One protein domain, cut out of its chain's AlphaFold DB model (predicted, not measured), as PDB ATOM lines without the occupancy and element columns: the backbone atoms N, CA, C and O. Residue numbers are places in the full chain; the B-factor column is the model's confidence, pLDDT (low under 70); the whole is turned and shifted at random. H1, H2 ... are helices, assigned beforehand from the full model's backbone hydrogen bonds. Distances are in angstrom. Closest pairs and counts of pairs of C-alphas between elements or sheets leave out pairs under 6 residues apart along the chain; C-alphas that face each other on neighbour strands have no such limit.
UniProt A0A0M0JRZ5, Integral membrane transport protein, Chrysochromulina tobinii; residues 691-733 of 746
ATOM      1  N   ILE A 691      50.727 -71.286  75.272       80.88
ATOM      2  CA  ILE A 691      50.619 -71.450  73.816       80.88
ATOM      3  C   ILE A 691      49.196 -71.836  73.373       80.88
ATOM      4  O   ILE A 691      48.758 -71.481  72.280       80.88
ATOM      5  N   THR A 692      48.427 -72.492  74.246       81.81
ATOM      6  CA  THR A 692      47.051 -72.906  73.947       81.81
ATOM      7  C   THR A 692      46.054 -71.748  73.880       81.81
ATOM      8  O   THR A 692      45.037 -71.887  73.203       81.81
ATOM      9  N   LEU A 693      46.373 -70.574  74.446       79.94
ATOM     10  CA  LEU A 693      45.581 -69.339  74.296       79.94
ATOM     11  C   LEU A 693      45.496 -68.874  72.832       79.94
ATOM     12  O   LEU A 693      44.556 -68.193  72.426       79.94
ATOM     13  N   TRP A 694      46.471 -69.271  72.016       78.56
ATOM     14  CA  TRP A 694      46.543 -68.950  70.591       78.56
ATOM     15  C   TRP A 694      45.923 -70.040  69.709       78.56
ATOM     16  O   TRP A 694      45.752 -69.852  68.506       78.56
ATOM     17  N   MET A 695      45.538 -71.174  70.303       83.50
ATOM     18  CA  MET A 695      44.919 -72.311  69.629       83.50
ATOM     19  C   MET A 695      43.508 -72.554  70.189       83.50
ATOM     20  O   MET A 695      43.312 -73.453  71.010       83.50
ATOM     21  N   PRO A 696      42.476 -71.826  69.716       80.25
ATOM     22  CA  PRO A 696      41.135 -71.864  70.312       80.25
ATOM     23  C   PRO A 696      40.484 -73.256  70.289       80.25
ATOM     24  O   PRO A 696      39.665 -73.573  71.150       80.25
ATOM     25  N   LYS A 697      40.849 -74.111  69.322       83.50
ATOM     26  CA  LYS A 697      40.406 -75.515  69.277       83.50
ATOM     27  C   LYS A 697      41.004 -76.336  70.423       83.50
ATOM     28  O   LYS A 697      40.280 -77.070  71.082       83.50
ATOM     29  N   VAL A 698      42.303 -76.171  70.678       83.56
ATOM     30  CA  VAL A 698      43.027 -76.879  71.744       83.56
ATOM     31  C   VAL A 698      42.561 -76.394  73.115       83.56
ATOM     32  O   VAL A 698      42.302 -77.220  73.984       83.56
ATOM     33  N   TRP A 699      42.351 -75.082  73.281       82.38
ATOM     34  CA  TRP A 699      41.813 -74.504  74.516       82.38
ATOM     35  C   TRP A 699      40.475 -75.134  74.918       82.38
ATOM     36  O   TRP A 699      40.304 -75.563  76.056       82.38
ATOM     37  N   LYS A 700      39.535 -75.264  73.969       81.44
ATOM     38  CA  LYS A 700      38.210 -75.857  74.224       81.44
ATOM     39  C   LYS A 700      38.255 -77.347  74.560       81.44
ATOM     40  O   LYS A 700      37.399 -77.814  75.303       81.44
ATOM     41  N   CYS A 701      39.227 -78.085  74.025       84.38
ATOM     42  CA  CYS A 701      39.419 -79.507  74.320       84.38
ATOM     43  C   CYS A 701      40.193 -79.759  75.626       84.38
ATOM     44  O   CYS A 701      40.307 -80.905  76.056       84.38
ATOM     45  N   MET A 702      40.740 -78.715  76.250       84.69
ATOM     46  CA  MET A 702      41.576 -78.835  77.437       84.69
ATOM     47  C   MET A 702      40.742 -79.112  78.706       84.69
ATOM     48  O   MET A 702      39.701 -78.481  78.900       84.69
ATOM     49  N   PRO A 703      41.195 -79.999  79.618       87.38
ATOM     50  CA  PRO A 703      40.550 -80.200  80.915       87.38
ATOM     51  C   PRO A 703      40.457 -78.899  81.725       87.38
ATOM     52  O   PRO A 703      41.413 -78.122  81.765       87.38
ATOM     53  N   LYS A 704      39.353 -78.697  82.462       83.00
ATOM     54  CA  LYS A 704      39.140 -77.492  83.296       83.00
ATOM     55  C   LYS A 704      40.271 -77.238  84.305       83.00
ATOM     56  O   LYS A 704      40.577 -76.088  84.594       83.00
ATOM     57  N   VAL A 705      40.916 -78.295  84.806       84.44
ATOM     58  CA  VAL A 705      42.072 -78.196  85.719       84.44
ATOM     59  C   VAL A 705      43.261 -77.506  85.041       84.44
ATOM     60  O   VAL A 705      43.895 -76.647  85.641       84.44
ATOM     61  N   MET A 706      43.533 -77.836  83.776       82.12
ATOM     62  CA  MET A 706      44.619 -77.225  83.007       82.12
ATOM     63  C   MET A 706      44.262 -75.803  82.555       82.12
ATOM     64  O   MET A 706      45.120 -74.930  82.602       82.12
ATOM     65  N   GLN A 707      42.998 -75.530  82.207       82.12
ATOM     66  CA  GLN A 707      42.542 -74.158  81.931       82.12
ATOM     67  C   GLN A 707      42.695 -73.256  83.164       82.12
ATOM     68  O   GLN A 707      43.183 -72.135  83.040       82.12
ATOM     69  N   LYS A 708      42.351 -73.763  84.359       84.06
ATOM     70  CA  LYS A 708      42.570 -73.057  85.626       84.06
ATOM     71  C   LYS A 708      44.054 -72.842  85.912       84.06
ATOM     72  O   LYS A 708      44.440 -71.738  86.265       84.06
ATOM     73  N   PHE A 709      44.889 -73.857  85.685       84.88
ATOM     74  CA  PHE A 709      46.340 -73.722  85.815       84.88
ATOM     75  C   PHE A 709      46.907 -72.611  84.922       84.88
ATOM     76  O   PHE A 709      47.750 -71.852  85.382       84.88
ATOM     77  N   VAL A 710      46.438 -72.481  83.675       82.81
ATOM     78  CA  VAL A 710      46.843 -71.369  82.798       82.81
ATOM     79  C   VAL A 710      46.297 -70.038  83.318       82.81
ATOM     80  O   VAL A 710      47.032 -69.057  83.350       82.81
ATOM     81  N   ALA A 711      45.034 -70.002  83.749       79.38
ATOM     82  CA  ALA A 711      44.362 -68.787  84.200       79.38
ATOM     83  C   ALA A 711      44.920 -68.207  85.516       79.38
ATOM     84  O   ALA A 711      44.902 -66.991  85.699       79.38
ATOM     85  N   ASP A 712      45.434 -69.060  86.407       81.12
ATOM     86  CA  ASP A 712      46.011 -68.666  87.699       81.12
ATOM     87  C   ASP A 712      47.436 -68.085  87.561       81.12
ATOM     88  O   ASP A 712      47.988 -67.531  88.514       81.12
ATOM     89  N   GLN A 713      48.058 -68.185  86.381       79.81
ATOM     90  CA  GLN A 713      49.384 -67.623  86.137       79.81
ATOM     91  C   GLN A 713      49.356 -66.100  85.942       79.81
ATOM     92  O   GLN A 713      48.387 -65.510  85.462       79.81
ATOM     93  N   TYR A 714      50.485 -65.450  86.242       72.12
ATOM     94  CA  TYR A 714      50.657 -64.016  86.014       72.12
ATOM     95  C   TYR A 714      50.693 -63.687  84.515       72.12
ATOM     96  O   TYR A 714      51.699 -63.921  83.854       72.12
ATOM     97  N   MET A 715      49.594 -63.159  83.980       73.31
ATOM     98  CA  MET A 715      49.429 -62.887  82.549       73.31
ATOM     99  C   MET A 715      49.460 -61.400  82.204       73.31
ATOM    100  O   MET A 715      48.947 -60.547  82.944       73.31
ATOM    101  N   GLN A 716      49.963 -61.115  81.005       71.12
ATOM    102  CA  GLN A 716      49.944 -59.782  80.416       71.12
ATOM    103  C   GLN A 716      48.518 -59.307  80.090       71.12
ATOM    104  O   GLN A 716      47.614 -60.123  79.885       71.12
ATOM    105  N   PRO A 717      48.292 -57.985  79.948       70.06
ATOM    106  CA  PRO A 717      46.982 -57.437  79.583       70.06
ATOM    107  C   PRO A 717      46.412 -58.014  78.279       70.06
ATOM    108  O   PRO A 717      45.204 -58.218  78.170       70.06
ATOM    109  N   TYR A 718      47.272 -58.311  77.297       72.44
ATOM    110  CA  TYR A 718      46.841 -58.897  76.028       72.44
ATOM    111  C   TYR A 718      46.423 -60.369  76.183       72.44
ATOM    112  O   TYR A 718      45.410 -60.770  75.619       72.44
ATOM    113  N   GLU A 719      47.137 -61.157  76.993       74.75
ATOM    114  CA  GLU A 719      46.796 -62.561  77.273       74.75
ATOM    115  C   GLU A 719      45.499 -62.654  78.075       74.75
ATOM    116  O   GLU A 719      44.650 -63.486  77.777       74.75
ATOM    117  N   LYS A 720      45.300 -61.741  79.034       76.50
ATOM    118  CA  LYS A 720      44.041 -61.610  79.781       76.50
ATOM    119  C   LYS A 720      42.864 -61.294  78.863       76.50
ATOM    120  O   LYS A 720      41.792 -61.869  79.025       76.50
ATOM    121  N   LYS A 721      43.066 -60.414  77.878       78.50
ATOM    122  CA  LYS A 721      42.051 -60.127  76.858       78.50
ATOM    123  C   LYS A 721      41.750 -61.366  76.013       78.50
ATOM    124  O   LYS A 721      40.589 -61.686  75.806       78.50
ATOM    125  N   GLN A 722      42.779 -62.099  75.598       79.38
ATOM    126  CA  GLN A 722      42.618 -63.326  74.822       79.38
ATOM    127  C   GLN A 722      41.886 -64.425  75.610       79.38
ATOM    128  O   GLN A 722      41.033 -65.123  75.070       79.38
ATOM    129  N   LEU A 723      42.176 -64.547  76.907       80.81
ATOM    130  CA  LEU A 723      41.481 -65.442  77.829       80.81
ATOM    131  C   LEU A 723      39.993 -65.071  77.963       80.81
ATOM    132  O   LEU A 723      39.132 -65.954  77.951       80.81
ATOM    133  N   ALA A 724      39.691 -63.770  78.032       77.50
ATOM    134  CA  ALA A 724      38.322 -63.260  78.038       77.50
ATOM    135  C   ALA A 724      37.595 -63.544  76.709       77.50
ATOM    136  O   ALA A 724      36.453 -64.000  76.726       77.50
ATOM    137  N   ASP A 725      38.269 -63.375  75.566       80.19
ATOM    138  CA  ASP A 725      37.728 -63.692  74.235       80.19
ATOM    139  C   ASP A 725      37.438 -65.199  74.065       80.19
ATOM    140  O   ASP A 725      36.528 -65.597  73.332       80.19
ATOM    141  N   LEU A 726      38.176 -66.056  74.779       80.81
ATOM    142  CA  LEU A 726      37.935 -67.500  74.853       80.81
ATOM    143  C   LEU A 726      36.766 -67.880  75.785       80.81
ATOM    144  O   LEU A 726      36.390 -69.054  75.832       80.81
ATOM    145  N   GLY A 727      36.164 -66.910  76.484       71.44
ATOM    146  CA  GLY A 727      34.966 -67.086  77.310       71.44
ATOM    147  C   GLY A 727      35.207 -67.755  78.667       71.44
ATOM    148  O   GLY A 727      34.252 -68.258  79.265       71.44
ATOM    149  N   TYR A 728      36.456 -67.789  79.149       69.62
ATOM    150  CA  TYR A 728      36.795 -68.344  80.461       69.62
ATOM    151  C   TYR A 728      36.453 -67.340  81.571       69.62
ATOM    152  O   TYR A 728      37.017 -66.250  81.631       69.62
ATOM    153  N   THR A 729      35.526 -67.707  82.457       59.81
ATOM    154  CA  THR A 729      35.197 -66.961  83.679       59.81
ATOM    155  C   THR A 729      35.849 -67.663  84.874       59.81
ATOM    156  O   THR A 729      35.917 -68.895  84.916       59.81
ATOM    157  N   SER A 730      36.335 -66.898  85.858       55.34
ATOM    158  CA  SER A 730      36.976 -67.422  87.083       55.34
ATOM    159  C   SER A 730      36.100 -68.403  87.871       55.34
ATOM    160  O   SER A 730      36.614 -69.181  88.672       55.34
ATOM    161  N   ASP A 731      34.793 -68.400  87.604       44.81
ATOM    162  CA  ASP A 731      33.779 -69.106  88.384       44.81
ATOM    163  C   ASP A 731      33.382 -70.457  87.760       44.81
ATOM    164  O   ASP A 731      32.469 -71.134  88.229       44.81
ATOM    165  N   GLY A 732      34.062 -70.900  86.695       43.44
ATOM    166  CA  GLY A 732      33.854 -72.229  86.107       43.44
ATOM    167  C   GLY A 732      32.521 -72.419  85.367       43.44
ATOM    168  O   GLY A 732      32.239 -73.535  84.902       43.44
ATOM    169  N   SER A 733      31.729 -71.352  85.210       35.53
ATOM    170  CA  SER A 733      30.522 -71.311  84.387       35.53
ATOM    171  C   SER A 733      30.875 -70.808  82.986       35.53
ATOM    172  O   SER A 733      31.244 -69.658  82.766       35.53
TER     173      SER A 733
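What this domain is: This is residues 691 to 733 of the 746 residues of the protein "Integral membrane transport protein" of Chrysochromulina tobinii (UniProt A0A0M0JRZ5). What shape is it? Four short helices wind once round in a small rounded cluster, H1, H2, H3, H4, with H4 coming back to H1. How large? The 43 printed residues, all helix by class, are compact: radius of gyration of the C-alphas 9.4 A, spans 23 by 21 by 15 A.

How they stand to each other: Where is the longest helix? H4, residues 717 to 725, only just touches H1, residues 691 to 694, with 3 pairs of C-alphas within 8 A, the closest Leu 693 and Leu 723, 6.7 A. H3, residues 704 to 711, is close but not clearly touching H4, closest C-alphas Ala 711 and Leu 723, 7.8 A, at a shallow tilt of 29 degrees, opposite ways. And the rest? H2, residues 696 to 701, touches H1 only at the corner, only just, with 3 such pairs, closest C-alphas Thr 692 and Trp 699, 5.5 A. In H2, H3 and H4 every O i to N i+4 pair is within hydrogen-bond range; H1 is too short for one.

Where its parts are: Where does H4 end? C-alpha 725 is at (37.728, -63.692, 74.235); H4 is 12.4 A long, H3 10.2 A. Where does H1 begin? C-alpha 691 is at (50.619, -71.450, 73.816).

The domain as a whole: Any cut? The printed part has none, and its three links are tight. Where is confidence low? Residues 728 to 733 are under 70.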